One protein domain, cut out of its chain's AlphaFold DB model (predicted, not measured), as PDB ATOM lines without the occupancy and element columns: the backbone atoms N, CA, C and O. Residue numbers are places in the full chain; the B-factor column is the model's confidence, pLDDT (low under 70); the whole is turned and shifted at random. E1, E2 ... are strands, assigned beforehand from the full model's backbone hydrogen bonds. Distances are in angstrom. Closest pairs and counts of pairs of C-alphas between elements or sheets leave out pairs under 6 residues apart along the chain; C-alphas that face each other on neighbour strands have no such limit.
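Overview. This is residues 283 to 405 of the 416 residues of the protein "Glycoside hydrolase family 71" of Macrophomina phaseolina (strain MS6) (UniProt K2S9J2). Two antiparallel sheets, E5-E2-E1-E8 and E4-E3-E6-E7, make a sandwich amid little regular structure, and residues 289 to 316 draw out one end. The class is all strand: E1 to E8, in chain order, hold 49 of 123 printed residues. The whole is only just compact, close to loose: radius of gyration of the C-alphas 16.3 A, spans 58 by 25 by 20 A.

Along the chain. Find C-alpha 283 at (124.978, 171.238, 138.089); E1 runs from there to residue 288. Next come E2, 317 to 323; E3, 333 to 338; E4, 341 to 348; E5, 352 to 358, 19.6 A long; E6, 366 to 371; E7, 377 to 381; E8, 401 to 404, ending at C-alpha (120.847, 164.693, 137.592).

Arrangement. In the hairpin E1 and E2 look for N 287 and O 318, 2.9 A apart, within hydrogen-bond range; in neighbours E3 and E6, N 335 and O 369, 3.0 A. The closest C-alphas of E7 and E8 are 381 and 404, 5.3 A.

Size, cuts and confidence. Links E1 to E2 and E7 to E8 are long; the printed part has no cut; residue 300 is under pLDDT 70.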
ATOM      1  N   VAL A 283     125.166 172.600 137.565       97.50
ATOM      2  CA  VAL A 283     124.978 171.238 138.089       97.50
ATOM      3  C   VAL A 283     123.740 171.195 138.962       97.50
ATOM      4  O   VAL A 283     123.264 172.230 139.412       97.50
ATOM      5  N   GLY A 284     123.219 170.007 139.223       97.44
ATOM      6  CA  GLY A 284     122.037 169.855 140.054       97.44
ATOM      7  C   GLY A 284     121.254 168.614 139.694       97.44
ATOM      8  O   GLY A 284     121.670 167.833 138.833       97.44
ATOM      9  N   ALA A 285     120.112 168.466 140.343       98.12
ATOM     10  CA  ALA A 285     119.198 167.363 140.128       98.12
ATOM     11  C   ALA A 285     117.756 167.800 140.387       98.12
ATOM     12  O   ALA A 285     117.507 168.805 141.060       98.12
ATOM     13  N   ILE A 286     116.828 167.007 139.861       98.44
ATOM     14  CA  ILE A 286     115.465 166.921 140.378       98.44
ATOM     15  C   ILE A 286     115.311 165.661 141.210       98.44
ATOM     16  O   ILE A 286     116.000 164.667 140.961       98.44
ATOM     17  N   TRP A 287     114.375 165.686 142.147       98.25
ATOM     18  CA  TRP A 287     113.937 164.479 142.822       98.25
ATOM     19  C   TRP A 287     112.451 164.500 143.146       98.25
ATOM     20  O   TRP A 287     111.821 165.553 143.272       98.25
ATOM     21  N   TYR A 288     111.883 163.302 143.193       97.75
ATOM     22  CA  TYR A 288     110.453 163.074 143.337       97.75
ATOM     23  C   TYR A 288     110.193 161.645 143.807       97.75
ATOM     24  O   TYR A 288     110.986 160.741 143.548       97.75
ATOM     25  N   LYS A 289     109.065 161.417 144.474       95.88
ATOM     26  CA  LYS A 289     108.616 160.065 144.837       95.88
ATOM     27  C   LYS A 289     108.036 159.323 143.616       95.88
ATOM     28  O   LYS A 289     107.413 159.961 142.765       95.88
ATOM     29  N   PRO A 290     108.214 157.994 143.503       95.06
ATOM     30  CA  PRO A 290     107.779 157.221 142.334       95.06
ATOM     31  C   PRO A 290     106.263 156.976 142.284       95.06
ATOM     32  O   PRO A 290     105.731 156.608 141.236       95.06
ATOM     33  N   VAL A 291     105.548 157.198 143.387       94.31
ATOM     34  CA  VAL A 291     104.088 157.060 143.461       94.31
ATOM     35  C   VAL A 291     103.442 158.348 143.975       94.31
ATOM     36  O   VAL A 291     104.036 159.082 144.765       94.31
ATOM     37  N   SER A 292     102.216 158.628 143.537       91.88
ATOM     38  CA  SER A 292     101.415 159.734 144.087       91.88
ATOM     39  C   SER A 292     101.038 159.468 145.553       91.88
ATOM     40  O   SER A 292     100.910 158.320 145.971       91.88
ATOM     41  N   SER A 293     100.797 160.525 146.340       88.56
ATOM     42  CA  SER A 293     100.211 160.416 147.695       88.56
ATOM     43  C   SER A 293      98.780 159.873 147.688       88.56
ATOM     44  O   SER A 293      98.226 159.608 148.744       88.56
ATOM     45  N   GLN A 294      98.160 159.756 146.513       86.38
ATOM     46  CA  GLN A 294      96.832 159.168 146.340       86.38
ATOM     47  C   GLN A 294      96.887 157.696 145.908       86.38
ATOM     48  O   GLN A 294      95.843 157.083 145.692       86.38
ATOM     49  N   THR A 295      98.084 157.132 145.716       88.25
ATOM     50  CA  THR A 295      98.240 155.724 145.344       88.25
ATOM     51  C   THR A 295      97.725 154.837 146.468       88.25
ATOM     52  O   THR A 295      98.143 154.995 147.607       88.25
ATOM     53  N   LEU A 296      96.878 153.862 146.137       88.12
ATOM     54  CA  LEU A 296      96.452 152.818 147.066       88.12
ATOM     55  C   LEU A 296      97.248 151.543 146.798       88.12
ATOM     56  O   LEU A 296      97.278 151.042 145.671       88.12
ATOM     57  N   CYS A 297      97.880 151.009 147.840       86.38
ATOM     58  CA  CYS A 297      98.604 149.748 147.767       86.38
ATOM     59  C   CYS A 297      97.726 148.590 148.254       86.38
ATOM     60  O   CYS A 297      97.368 148.558 149.431       86.38
ATOM     61  N   PRO A 298      97.360 147.631 147.379       74.88
ATOM     62  CA  PRO A 298      96.615 146.457 147.803       74.88
ATOM     63  C   PRO A 298      97.549 145.514 148.571       74.88
ATOM     64  O   PRO A 298      98.460 144.925 147.997       74.88
ATOM     65  N   GLY A 299      97.333 145.357 149.876       70.69
ATOM     66  CA  GLY A 299      98.092 144.406 150.684       70.69
ATOM     67  C   GLY A 299      97.715 144.457 152.160       70.69
ATOM     68  O   GLY A 299      97.513 145.527 152.721       70.69
ATOM     69  N   ALA A 300      97.621 143.287 152.794       67.88
ATOM     70  CA  ALA A 300      97.355 143.164 154.231       67.88
ATOM     71  C   ALA A 300      98.640 143.016 155.069       67.88
ATOM     72  O   ALA A 300      98.590 143.045 156.298       67.88
ATOM     73  N   GLY A 301      99.793 142.827 154.415       72.56
ATOM     74  CA  GLY A 301     101.078 142.658 155.089       72.56
ATOM     75  C   GLY A 301     101.544 143.948 155.768       72.56
ATOM     76  O   GLY A 301     101.185 145.037 155.311       72.56
ATOM     77  N   PRO A 302     102.378 143.860 156.823       73.00
ATOM     78  CA  PRO A 302     102.899 145.032 157.506       73.00
ATOM     79  C   PRO A 302     103.491 146.047 156.525       73.00
ATOM     80  O   PRO A 302     103.003 147.162 156.495       73.00
ATOM     81  N   SER A 303     104.409 145.690 155.634       79.62
ATOM     82  CA  SER A 303     105.074 146.654 154.737       79.62
ATOM     83  C   SER A 303     104.151 147.322 153.694       79.62
ATOM     84  O   SER A 303     104.575 148.241 152.998       79.62
ATOM     85  N   ALA A 304     102.886 146.896 153.592       83.31
ATOM     86  CA  ALA A 304     101.898 147.396 152.635       83.31
ATOM     87  C   ALA A 304     100.908 148.424 153.220       83.31
ATOM     88  O   ALA A 304      99.928 148.744 152.555       83.31
ATOM     89  N   GLN A 305     101.132 148.948 154.434       88.75
ATOM     90  CA  GLN A 305     100.323 150.050 154.998       88.75
ATOM     91  C   GLN A 305     101.089 151.374 154.944       88.75
ATOM     92  O   GLN A 305     102.319 151.377 154.859       88.75
ATOM     93  N   GLU A 306     100.363 152.489 155.024       92.25
ATOM     94  CA  GLU A 306     100.958 153.824 154.996       92.25
ATOM     95  C   GLU A 306     102.025 153.988 156.099       92.25
ATOM     96  O   GLU A 306     101.818 153.554 157.239       92.25
ATOM     97  N   PRO A 307     103.187 154.589 155.786       93.38
ATOM     98  CA  PRO A 307     104.181 154.917 156.794       93.38
ATOM     99  C   PRO A 307     103.679 156.010 157.745       93.38
ATOM    100  O   PRO A 307     102.875 156.868 157.373       93.38
ATOM    101  N   LEU A 308     104.212 156.037 158.969       95.06
ATOM    102  CA  LEU A 308     103.990 157.161 159.874       95.06
ATOM    103  C   LEU A 308     104.434 158.458 159.183       95.06
ATOM    104  O   LEU A 308     105.548 158.532 158.672       95.06
ATOM    105  N   GLY A 309     103.560 159.464 159.159       94.62
ATOM    106  CA  GLY A 309     103.814 160.739 158.483       94.62
ATOM    107  C   GLY A 309     103.375 160.803 157.013       94.62
ATOM    108  O   GLY A 309     103.477 161.875 156.422       94.62
ATOM    109  N   TYR A 310     102.824 159.728 156.427       93.12
ATOM    110  CA  TYR A 310     102.405 159.688 155.013       93.12
ATOM    111  C   TYR A 310     101.501 160.858 154.591       93.12
ATOM    112  O   TYR A 310     101.708 161.448 153.534       93.12
ATOM    113  N   GLY A 311     100.560 161.274 155.447       92.44
ATOM    114  CA  GLY A 311      99.650 162.401 155.182       92.44
ATOM    115  C   GLY A 311     100.323 163.779 155.047       92.44
ATOM    116  O   GLY A 311      99.661 164.763 154.698       92.44
ATOM    117  N   ALA A 312     101.626 163.877 155.328       93.19
ATOM    118  CA  ALA A 312     102.438 165.062 155.066       93.19
ATOM    119  C   ALA A 312     103.166 165.015 153.709       93.19
ATOM    120  O   ALA A 312     103.671 166.050 153.279       93.19
ATOM    121  N   ALA A 313     103.212 163.861 153.030       93.19
ATOM    122  CA  ALA A 313     103.858 163.713 151.730       93.19
ATOM    123  C   ALA A 313     103.159 164.562 150.661       93.19
ATOM    124  O   ALA A 313     101.934 164.560 150.535       93.19
ATOM    125  N   ARG A 314     103.946 165.257 149.840       94.62
ATOM    126  CA  ARG A 314     103.452 166.184 148.819       94.62
ATOM    127  C   ARG A 314     103.711 165.634 147.421       94.62
ATOM    128  O   ARG A 314     104.782 165.118 147.121       94.62
ATOM    129  N   ASP A 315     102.730 165.785 146.538       95.69
ATOM    130  CA  ASP A 315     102.864 165.476 145.110       95.69
ATOM    131  C   ASP A 315     103.578 166.626 144.385       95.69
ATOM    132  O   ASP A 315     102.963 167.455 143.713       95.69
ATOM    133  N   VAL A 316     104.900 166.692 144.561       96.69
ATOM    134  CA  VAL A 316     105.771 167.721 143.977       96.69
ATOM    135  C   VAL A 316     107.001 167.120 143.305       96.69
ATOM    136  O   VAL A 316     107.435 166.018 143.645       96.69
ATOM    137  N   VAL A 317     107.603 167.888 142.396       98.00
ATOM    138  CA  VAL A 317     108.979 167.653 141.944       98.00
ATOM    139  C   VAL A 317     109.874 168.736 142.522       98.00
ATOM    140  O   VAL A 317     109.686 169.921 142.236       98.00
ATOM    141  N   ALA A 318     110.840 168.333 143.335       97.81
ATOM    142  CA  ALA A 318     111.816 169.233 143.920       97.81
ATOM    143  C   ALA A 318     113.065 169.344 143.050       97.81
ATOM    144  O   ALA A 318     113.383 168.439 142.274       97.81
ATOM    145  N   TYR A 319     113.775 170.462 143.171       98.50
ATOM    146  CA  TYR A 319     115.029 170.681 142.467       98.50
ATOM    147  C   TYR A 319     116.043 171.445 143.317       98.50
ATOM    148  O   TYR A 319     115.701 172.293 144.144       98.50
ATOM    149  N   GLY A 320     117.314 171.180 143.033       98.44
ATOM    150  CA  GLY A 320     118.455 171.932 143.535       98.44
ATOM    151  C   GLY A 320     119.487 172.062 142.426       98.44
ATOM    152  O   GLY A 320     119.966 171.058 141.897       98.44
ATOM    153  N   VAL A 321     119.803 173.298 142.050       98.44
ATOM    154  CA  VAL A 321     120.660 173.640 140.916       98.44
ATOM    155  C   VAL A 321     121.669 174.699 141.339       98.44
ATOM    156  O   VAL A 321     121.307 175.723 141.903       98.44
ATOM    157  N   VAL A 322     122.945 174.473 141.045       98.62
ATOM    158  CA  VAL A 322     124.023 175.431 141.293       98.62
ATOM    159  C   VAL A 322     124.523 175.958 139.967       98.62
ATOM    160  O   VAL A 322     124.986 175.187 139.123       98.62
ATOM    161  N   VAL A 323     124.440 177.270 139.796       97.94
ATOM    162  CA  VAL A 323     124.836 177.972 138.575       97.94
ATOM    163  C   VAL A 323     126.176 178.657 138.811       97.94
ATOM    164  O   VAL A 323     126.439 179.199 139.890       97.94
ATOM    165  N   GLY A 324     127.044 178.620 137.799       95.81
ATOM    166  CA  GLY A 324     128.286 179.384 137.777       95.81
ATOM    167  C   GLY A 324     128.054 180.897 137.857       95.81
ATOM    168  O   GLY A 324     126.937 181.382 138.012       95.81
ATOM    169  N   ALA A 325     129.133 181.664 137.746       90.25
ATOM    170  CA  ALA A 325     129.073 183.120 137.661       90.25
ATOM    171  C   ALA A 325     129.638 183.591 136.317       90.25
ATOM    172  O   ALA A 325     130.467 182.903 135.726       90.25
ATOM    173  N   GLY A 326     129.206 184.768 135.862       87.94
ATOM    174  CA  GLY A 326     129.674 185.391 134.623       87.94
ATOM    175  C   GLY A 326     128.546 185.715 133.645       87.94
ATOM    176  O   GLY A 326     127.395 185.321 133.838       87.94
ATOM    177  N   SER A 327     128.887 186.442 132.581       84.38
ATOM    178  CA  SER A 327     127.951 186.853 131.524       84.38
ATOM    179  C   SER A 327     127.361 185.681 130.740       84.38
ATOM    180  O   SER A 327     126.263 185.797 130.202       84.38
ATOM    181  N   ASP A 328     128.060 184.548 130.695       86.00
ATOM    182  CA  ASP A 328     127.671 183.395 129.875       86.00
ATOM    183  C   ASP A 328     126.442 182.665 130.423       86.00
ATOM    184  O   ASP A 328     125.706 182.034 129.666       86.00
ATOM    185  N   VAL A 329     126.190 182.799 131.731       91.12
ATOM    186  CA  VAL A 329     125.014 182.250 132.425       91.12
ATOM    187  C   VAL A 329     123.931 183.301 132.696       91.12
ATOM    188  O   VAL A 329     122.883 182.989 133.259       91.12
ATOM    189  N   ALA A 330     124.149 184.554 132.285       93.44
ATOM    190  CA  ALA A 330     123.168 185.617 132.458       93.44
ATOM    191  C   ALA A 330     121.921 185.362 131.595       93.44
ATOM    192  O   ALA A 330     122.016 184.995 130.422       93.44
ATOM    193  N   GLY A 331     120.737 185.564 132.179       95.00
ATOM    194  CA  GLY A 331     119.454 185.342 131.503       95.00
ATOM    195  C   GLY A 331     119.076 183.869 131.328       95.00
ATOM    196  O   GLY A 331     118.116 183.570 130.616       95.00
ATOM    197  N   TRP A 332     119.813 182.946 131.953       97.75
ATOM    198  CA  TRP A 332     119.432 181.539 131.978       97.75
ATOM    199  C   TRP A 332     118.183 181.333 132.829       97.75
ATOM    200  O   TRP A 332     117.879 182.102 133.742       97.75
ATOM    201  N   LYS A 333     117.447 180.270 132.527       98.31
ATOM    202  CA  LYS A 333     116.231 179.892 133.249       98.31
ATOM    203  C   LYS A 333     116.049 178.387 133.246       98.31
ATOM    204  O   LYS A 333     116.613 177.702 132.398       98.31
ATOM    205  N   LEU A 334     115.231 177.877 134.152       98.00
ATOM    206  CA  LEU A 334     114.773 176.493 134.122       98.00
ATOM    207  C   LEU A 334     113.269 176.406 133.867       98.00
ATOM    208  O   LEU A 334     112.532 177.362 134.103       98.00
ATOM    209  N   ARG A 335     112.804 175.262 133.373       97.94
ATOM    210  CA  ARG A 335     111.378 174.919 133.271       97.94
ATOM    211  C   ARG A 335     111.194 173.413 133.463       97.94
ATOM    212  O   ARG A 335     112.124 172.640 133.222       97.94
ATOM    213  N   MET A 336     110.008 173.015 133.910       98.12
ATOM    214  CA  MET A 336     109.714 171.663 134.386       98.12
ATOM    215  C   MET A 336     108.542 171.043 133.618       98.12
ATOM    216  O   MET A 336     107.580 171.738 133.299       98.12
ATOM    217  N   TRP A 337     108.594 169.733 133.362       97.75
ATOM    218  CA  TRP A 337     107.482 168.929 132.848       97.75
ATOM    219  C   TRP A 337     107.236 167.737 133.742       97.75
ATOM    220  O   TRP A 337     108.157 166.988 134.061       97.75
ATOM    221  N   SER A 338     105.968 167.507 134.030       97.88
ATOM    222  CA  SER A 338     105.504 166.346 134.760       97.88
ATOM    223  C   SER A 338     104.462 165.625 133.919       97.88
ATOM    224  O   SER A 338     103.459 166.230 133.530       97.88
ATOM    225  N   GLY A 339     104.708 164.355 133.584       96.50
ATOM    226  CA  GLY A 339     103.777 163.557 132.779       96.50
ATOM    227  C   GLY A 339     103.514 164.132 131.385       96.50
ATOM    228  O   GLY A 339     102.391 164.100 130.895       96.50
ATOM    229  N   GLY A 340     104.533 164.735 130.763       95.44
ATOM    230  CA  GLY A 340     104.431 165.354 129.433       95.44
ATOM    231  C   GLY A 340     103.844 166.772 129.413       95.44
ATOM    232  O   GLY A 340     103.911 167.437 128.381       95.44
ATOM    233  N   VAL A 341     103.347 167.281 130.542       96.38
ATOM    234  CA  VAL A 341     102.772 168.629 130.657       96.38
ATOM    235  C   VAL A 341     103.773 169.562 131.330       96.38
ATOM    236  O   VAL A 341     104.374 169.189 132.335       96.38
ATOM    237  N   GLN A 342     103.967 170.771 130.792       96.81
ATOM    238  CA  GLN A 342     104.795 171.779 131.459       96.81
ATOM    239  C   GLN A 342     104.098 172.245 132.743       96.81
ATOM    240  O   GLN A 342     102.919 172.593 132.715       96.81
ATOM    241  N   VAL A 343     104.826 172.272 133.856       96.62
ATOM    242  CA  VAL A 343     104.296 172.634 135.173       96.62
ATOM    243  C   VAL A 343     104.965 173.907 135.679       96.62
ATOM    244  O   VAL A 343     106.189 174.022 135.688       96.62
ATOM    245  N   GLY A 344     104.147 174.876 136.097       94.69
ATOM    246  CA  GLY A 344     104.614 176.191 136.533       94.69
ATOM    247  C   GLY A 344     105.198 177.066 135.413       94.69
ATOM    248  O   GLY A 344     105.276 176.688 134.238       94.69
ATOM    249  N   ALA A 345     105.594 178.279 135.796       95.25
ATOM    250  CA  ALA A 345     106.325 179.197 134.929       95.25
ATOM    251  C   ALA A 345     107.817 178.831 134.871       95.25
ATOM    252  O   ALA A 345     108.341 178.137 135.743       95.25
ATOM    253  N   ALA A 346     108.517 179.330 133.850       97.00
ATOM    254  CA  ALA A 346     109.971 179.231 133.818       97.00
ATOM    255  C   ALA A 346     110.581 180.072 134.953       97.00
ATOM    256  O   ALA A 346     110.176 181.215 135.159       97.00
ATOM    257  N   VAL A 347     111.566 179.518 135.657       98.06
ATOM    258  CA  VAL A 347     112.226 180.165 136.797       98.06
ATOM    259  C   VAL A 347     113.548 180.769 136.324       98.06
ATOM    260  O   VAL A 347     114.401 180.017 135.841       98.06
ATOM    261  N   PRO A 348     113.742 182.095 136.425       98.19
ATOM    262  CA  PRO A 348     115.035 182.720 136.166       98.19
ATOM    263  C   PRO A 348     116.108 182.153 137.095       98.19
ATOM    264  O   PRO A 348     115.867 181.967 138.286       98.19
ATOM    265  N   LEU A 349     117.290 181.886 136.548       98.19
ATOM    266  CA  LEU A 349     118.427 181.374 137.300       98.19
ATOM    267  C   LEU A 349     119.398 182.500 137.651       98.19
ATOM    268  O   LEU A 349     119.696 183.360 136.820       98.19
ATOM    269  N   VAL A 350     119.935 182.455 138.868       97.12
ATOM    270  CA  VAL A 350     120.991 183.362 139.346       97.12
ATOM    271  C   VAL A 350     122.261 182.586 139.713       97.12
ATOM    272  O   VAL A 350     122.173 181.393 139.996       97.12
ATOM    273  N   PRO A 351     123.452 183.216 139.730       97.56
ATOM    274  CA  PRO A 351     124.666 182.569 140.234       97.56
ATOM    275  C   PRO A 351     124.499 182.042 141.666       97.56
ATOM    276  O   PRO A 351     123.956 182.740 142.521       97.56
ATOM    277  N   GLY A 352     125.017 180.843 141.950       98.38
ATOM    278  CA  GLY A 352     124.834 180.187 143.250       98.38
ATOM    279  C   GLY A 352     123.739 179.122 143.259       98.38
ATOM    280  O   GLY A 352     123.360 178.587 142.215       98.38
ATOM    281  N   LEU A 353     123.274 178.778 144.461       98.62
ATOM    282  CA  LEU A 353     122.181 177.828 144.670       98.62
ATOM    283  C   LEU A 353     120.829 178.422 144.240       98.62
ATOM    284  O   LEU A 353     120.442 179.498 144.683       98.62
ATOM    285  N   ASN A 354     120.102 177.671 143.418       98.62
ATOM    286  CA  ASN A 354     118.706 177.878 143.046       98.62
ATOM    287  C   ASN A 354     117.958 176.589 143.392       98.62
ATOM    288  O   ASN A 354     118.365 175.504 142.972       98.62
ATOM    289  N   SER A 355     116.867 176.680 144.138       98.00
ATOM    290  CA  SER A 355     116.116 175.504 144.579       98.00
ATOM    291  C   SER A 355     114.645 175.819 144.768       98.00
ATOM    292  O   SER A 355     114.266 176.969 144.983       98.00
ATOM    293  N   GLY A 356     113.815 174.785 144.731       96.69
ATOM    294  CA  GLY A 356     112.393 174.915 144.996       96.69
ATOM    295  C   GLY A 356     111.623 173.660 144.625       96.69
ATOM    296  O   GLY A 356     112.201 172.597 144.392       96.69
ATOM    297  N   VAL A 357     110.304 173.808 144.548       96.75
ATOM    298  CA  VAL A 357     109.373 172.731 144.208       96.75
ATOM    299  C   VAL A 357     108.404 173.176 143.123       96.75
ATOM    300  O   VAL A 357     107.921 174.308 143.127       96.75
ATOM    301  N   PHE A 358     108.083 172.265 142.213       97.56
ATOM    302  CA  PHE A 358     106.969 172.398 141.285       97.56
ATOM    303  C   PHE A 358     105.764 171.644 141.846       97.56
ATOM    304  O   PHE A 358     105.860 170.456 142.149       97.56
ATOM    305  N   GLY A 359     104.633 172.341 141.990       93.94
ATOM    306  CA  GLY A 359     103.408 171.868 142.653       93.94
ATOM    307  C   GLY A 359     102.591 170.816 141.896       93.94
ATOM    308  O   GLY A 359     101.368 170.846 141.978       93.94
ATOM    309  N   ALA A 360     103.232 169.956 141.106       92.56
ATOM    310  CA  ALA A 360     102.564 168.924 140.329       92.56
ATOM    311  C   ALA A 360     103.468 167.700 140.141       92.56
ATOM    312  O   ALA A 360     104.633 167.834 139.762       92.56
ATOM    313  N   LEU A 361     102.886 166.519 140.351       96.56
ATOM    314  CA  LEU A 361     103.514 165.217 140.145       96.56
ATOM    315  C   LEU A 361     102.562 164.300 139.354       96.56
ATOM    316  O   LEU A 361     101.875 163.436 139.895       96.56
ATOM    317  N   ASN A 362     102.482 164.538 138.049       96.81
ATOM    318  CA  ASN A 362     101.666 163.770 137.117       96.81
ATOM    319  C   ASN A 362     102.319 162.416 136.784       96.81
ATOM    320  O   ASN A 362     103.552 162.340 136.697       96.81
ATOM    321  N   PRO A 363     101.517 161.370 136.504       96.69
ATOM    322  CA  PRO A 363     102.023 160.082 136.038       96.69
ATOM    323  C   PRO A 363     102.886 160.196 134.781       96.69
ATOM    324  O   PRO A 363     102.594 160.988 133.886       96.69
ATOM    325  N   GLY A 364     103.918 159.360 134.695       96.88
ATOM    326  CA  GLY A 364     104.886 159.340 133.605       96.88
ATOM    327  C   GLY A 364     106.217 160.001 133.963       96.88
ATOM    328  O   GLY A 364     106.600 160.118 135.131       96.88
ATOM    329  N   GLY A 365     106.960 160.385 132.924       97.12
ATOM    330  CA  GLY A 365     108.310 160.922 133.063       97.12
ATOM    331  C   GLY A 365     108.332 162.325 133.658       97.12
ATOM    332  O   GLY A 365     107.473 163.160 133.359       97.12
ATOM    333  N   GLN A 366     109.356 162.581 134.468       98.00
ATOM    334  CA  GLN A 366     109.663 163.899 135.006       98.00
ATOM    335  C   GLN A 366     110.868 164.465 134.261       98.00
ATOM    336  O   GLN A 366     111.833 163.749 133.985       98.00
ATOM    337  N   ARG A 367     110.800 165.746 133.900       97.25
ATOM    338  CA  ARG A 367     111.860 166.404 133.138       97.25
ATOM    339  C   ARG A 367     112.083 167.836 133.596       97.25
ATOM    340  O   ARG A 367     111.150 168.628 133.584       97.25
ATOM    341  N   LEU A 368     113.335 168.184 133.868       98.06
ATOM    342  CA  LEU A 368     113.795 169.565 134.023       98.06
ATOM    343  C   LEU A 368     114.675 169.946 132.835       98.06
ATOM    344  O   LEU A 368     115.549 169.176 132.440       98.06
ATOM    345  N   GLU A 369     114.489 171.147 132.302       98.00
ATOM    346  CA  GLU A 369     115.369 171.732 131.291       98.00
ATOM    347  C   GLU A 369     115.938 173.054 131.793       98.00
ATOM    348  O   GLU A 369     115.199 173.899 132.295       98.00
ATOM    349  N   VAL A 370     117.241 173.248 131.598       97.81
ATOM    350  CA  VAL A 370     117.908 174.543 131.749       97.81
ATOM    351  C   VAL A 370     118.099 175.137 130.362       97.81
ATOM    352  O   VAL A 370     118.636 174.484 129.464       97.81
ATOM    353  N   LEU A 371     117.663 176.379 130.201       97.31
ATOM    354  CA  LEU A 371     117.720 177.142 128.967       97.31
ATOM    355  C   LEU A 371     118.686 178.307 129.110       97.31
ATOM    356  O   LEU A 371     118.712 178.974 130.145       97.31
ATOM    357  N   ASN A 372     119.425 178.578 128.040       95.56
ATOM    358  CA  ASN A 372     120.200 179.804 127.924       95.56
ATOM    359  C   ASN A 372     119.308 181.009 127.550       95.56
ATOM    360  O   ASN A 372     118.094 180.874 127.356       95.56
ATOM    361  N   LYS A 373     119.919 182.193 127.415       95.31
ATOM    362  CA  LYS A 373     119.218 183.444 127.077       95.31
ATOM    363  C   LYS A 373     118.519 183.416 125.705       95.31
ATOM    364  O   LYS A 373     117.521 184.105 125.524       95.31
ATOM    365  N   GLU A 374     118.974 182.581 124.766       96.12
ATOM    366  CA  GLU A 374     118.325 182.352 123.463       96.12
ATOM    367  C   GLU A 374     117.214 181.283 123.502       96.12
ATOM    368  O   GLU A 374     116.736 180.857 122.450       96.12
ATOM    369  N   ASN A 375     116.787 180.827 124.685       95.75
ATOM    370  CA  ASN A 375     115.804 179.749 124.865       95.75
ATOM    371  C   ASN A 375     116.237 178.389 124.290       95.75
ATOM    372  O   ASN A 375     115.394 177.549 123.972       95.75
ATOM    373  N   ARG A 376     117.542 178.134 124.174       94.94
ATOM    374  CA  ARG A 376     118.065 176.814 123.802       94.94
ATOM    375  C   ARG A 376     118.305 175.986 125.052       94.94
ATOM    376  O   ARG A 376     118.893 176.473 126.015       94.94
ATOM    377  N   VAL A 377     117.881 174.724 125.026       95.94
ATOM    378  CA  VAL A 377     118.119 173.785 126.129       95.94
ATOM    379  C   VAL A 377     119.595 173.407 126.163       95.94
ATOM    380  O   VAL A 377     120.091 172.753 125.243       95.94
ATOM    381  N   VAL A 378     120.284 173.781 127.237       94.44
ATOM    382  CA  VAL A 378     121.717 173.519 127.432       94.44
ATOM    383  C   VAL A 378     121.971 172.324 128.343       94.44
ATOM    384  O   VAL A 378     122.910 171.568 128.117       94.44
ATOM    385  N   MET A 379     121.095 172.086 129.320       95.50
ATOM    386  CA  MET A 379     121.167 170.942 130.230       95.50
ATOM    387  C   MET A 379     119.770 170.397 130.483       95.50
ATOM    388  O   MET A 379     118.793 171.148 130.452       95.50
ATOM    389  N   ARG A 380     119.675 169.100 130.768       96.06
ATOM    390  CA  ARG A 380     118.406 168.451 131.104       96.06
ATOM    391  C   ARG A 380     118.583 167.377 132.163       96.06
ATOM    392  O   ARG A 380     119.626 166.737 132.219       96.06
ATOM    393  N   ALA A 381     117.564 167.193 132.985       97.31
ATOM    394  CA  ALA A 381     117.411 166.038 133.856       97.31
ATOM    395  C   ALA A 381     116.148 165.315 133.393       97.31
ATOM    396  O   ALA A 381     115.062 165.887 133.459       97.31
ATOM    397  N   ALA A 382     116.299 164.112 132.846       96.50
ATOM    398  CA  ALA A 382     115.210 163.285 132.334       96.50
ATOM    399  C   ALA A 382     115.574 161.801 132.467       96.50
ATOM    400  O   ALA A 382     116.748 161.454 132.612       96.50
ATOM    401  N   GLY A 383     114.566 160.935 132.407       93.81
ATOM    402  CA  GLY A 383     114.705 159.510 132.691       93.81
ATOM    403  C   GLY A 383     114.280 159.198 134.122       93.81
ATOM    404  O   GLY A 383     113.277 159.731 134.594       93.81
ATOM    405  N   GLY A 384     115.025 158.321 134.796       94.44
ATOM    406  CA  GLY A 384     114.636 157.796 136.107       94.44
ATOM    407  C   GLY A 384     113.402 156.899 136.019       94.44
ATOM    408  O   GLY A 384     113.058 156.401 134.942       94.44
ATOM    409  N   ARG A 385     112.731 156.686 137.150       95.88
ATOM    410  CA  ARG A 385     111.482 155.921 137.195       95.88
ATOM    411  C   ARG A 385     110.266 156.788 136.870       95.88
ATOM    412  O   ARG A 385     110.205 157.954 137.263       95.88
ATOM    413  N   CYS A 386     109.304 156.230 136.147       96.44
ATOM    414  CA  CYS A 386     108.031 156.870 135.865       96.44
ATOM    415  C   CYS A 386     107.231 157.016 137.159       96.44
ATOM    416  O   CYS A 386     107.166 156.088 137.963       96.44
ATOM    417  N   VAL A 387     106.569 158.158 137.331       97.06
ATOM    418  CA  VAL A 387     105.563 158.286 138.386       97.06
ATOM    419  C   VAL A 387     104.339 157.472 137.993       97.06
ATOM    420  O   VAL A 387     103.890 157.533 136.846       97.06
ATOM    421  N   THR A 388     103.757 156.754 138.944       94.50
ATOM    422  CA  THR A 388     102.520 155.999 138.737       94.50
ATOM    423  C   THR A 388     101.489 156.258 139.836       94.50
ATOM    424  O   THR A 388     101.808 156.714 140.934       94.50
ATOM    425  N   LYS A 389     100.218 155.995 139.510       91.06
ATOM    426  CA  LYS A 389      99.086 155.966 140.456       91.06
ATOM    427  C   LYS A 389      98.773 154.549 140.946       91.06
ATOM    428  O   LYS A 389      97.849 154.353 141.727       91.06
ATOM    429  N   THR A 390      99.502 153.560 140.441       90.44
ATOM    430  CA  THR A 390      99.437 152.172 140.901       90.44
ATOM    431  C   THR A 390     100.493 151.926 141.978       90.44
ATOM    432  O   THR A 390     101.331 152.786 142.244       90.44
ATOM    433  N   CYS A 391     100.470 150.745 142.594       90.25
ATOM    434  CA  CYS A 391     101.452 150.328 143.588       90.25
ATOM    435  C   CYS A 391     102.329 149.186 143.041       90.25
ATOM    436  O   CYS A 391     102.138 148.030 143.422       90.25
ATOM    437  N   PRO A 392     103.248 149.469 142.098       90.00
ATOM    438  CA  PRO A 392     104.022 148.426 141.419       90.00
ATOM    439  C   PRO A 392     104.960 147.660 142.360       90.00
ATOM    440  O   PRO A 392     105.237 146.492 142.112       90.00
ATOM    441  N   ASP A 393     105.411 148.293 143.446       90.69
ATOM    442  CA  ASP A 393     106.338 147.684 144.409       90.69
ATOM    443  C   ASP A 393     105.620 146.897 145.517       90.69
ATOM    444  O   ASP A 393     106.267 146.338 146.399       90.69
ATOM    445  N   GLY A 394     104.280 146.894 145.529       90.69
ATOM    446  CA  GLY A 394     103.485 146.320 146.621       90.69
ATOM    447  C   GLY A 394     103.621 147.061 147.961       90.69
ATOM    448  O   GLY A 394     103.135 146.572 148.978       90.69
ATOM    449  N   ILE A 395     104.265 148.231 147.965       92.56
ATOM    450  CA  ILE A 395     104.472 149.105 149.123       92.56
ATOM    451  C   ILE A 395     104.229 150.568 148.740       92.56
ATOM    452  O   ILE A 395     104.373 150.944 147.573       92.56
ATOM    453  N   TYR A 396     103.943 151.416 149.731       93.50
ATOM    454  CA  TYR A 396     103.897 152.873 149.566       93.50
ATOM    455  C   TYR A 396     105.314 153.434 149.374       93.50
ATOM    456  O   TYR A 396     105.867 154.068 150.267       93.50
ATOM    457  N   ASN A 397     105.932 153.149 148.224       94.44
ATOM    458  CA  ASN A 397     107.324 153.492 147.969       94.44
ATOM    459  C   ASN A 397     107.511 155.008 147.863       94.44
ATOM    460  O   ASN A 397     107.157 155.621 146.856       94.44
ATOM    461  N   LEU A 398     108.115 155.596 148.893       95.12
ATOM    462  CA  LEU A 398     108.484 157.005 148.911       95.12
ATOM    463  C   LEU A 398     109.998 157.231 148.798       95.12
ATOM    464  O   LEU A 398     110.434 158.374 148.921       95.12
ATOM    465  N   ASN A 399     110.799 156.195 148.510       96.50
ATOM    466  CA  ASN A 399     112.220 156.383 148.221       96.50
ATOM    467  C   ASN A 399     112.359 157.253 146.961       96.50
ATOM    468  O   ASN A 399     111.869 156.856 145.892       96.50
ATOM    469  N   PRO A 400     112.974 158.444 147.049       96.56
ATOM    470  CA  PRO A 400     112.972 159.372 145.938       96.56
ATOM    471  C   PRO A 400     113.757 158.821 144.750       96.56
ATOM    472  O   PRO A 400     114.796 158.178 144.872       96.56
ATOM    473  N   GLN A 401     113.268 159.140 143.562       97.50
ATOM    474  CA  GLN A 401     114.041 159.100 142.335       97.50
ATOM    475  C   GLN A 401     114.842 160.387 142.248       97.50
ATOM    476  O   GLN A 401     114.265 161.463 142.384       97.50
ATOM    477  N   VAL A 402     116.145 160.290 141.990       98.00
ATOM    478  CA  VAL A 402     117.009 161.455 141.784       98.00
ATOM    479  C   VAL A 402     117.548 161.423 140.362       98.00
ATOM    480  O   VAL A 402     118.231 160.486 139.955       98.00
ATOM    481  N   VAL A 403     117.277 162.482 139.601       97.81
ATOM    482  CA  VAL A 403     117.708 162.601 138.206       97.81
ATOM    483  C   VAL A 403     118.580 163.841 138.055       97.81
ATOM    484  O   VAL A 403     118.136 164.969 138.269       97.81
ATOM    485  N   GLY A 404     119.849 163.629 137.706       96.88
ATOM    486  CA  GLY A 404     120.847 164.693 137.592       96.88
ATOM    487  C   GLY A 404     120.808 165.432 136.256       96.88
ATOM    488  O   GLY A 404     120.458 164.863 135.225       96.88
ATOM    489  N   LEU A 405     121.240 166.694 136.265       96.62
ATOM    490  CA  LEU A 405     121.455 167.489 135.058       96.62
ATOM    491  C   LEU A 405     122.622 166.935 134.228       96.62
ATOM    492  O   LEU A 405     123.765 166.840 134.694       96.62
TER     493      LEU A 405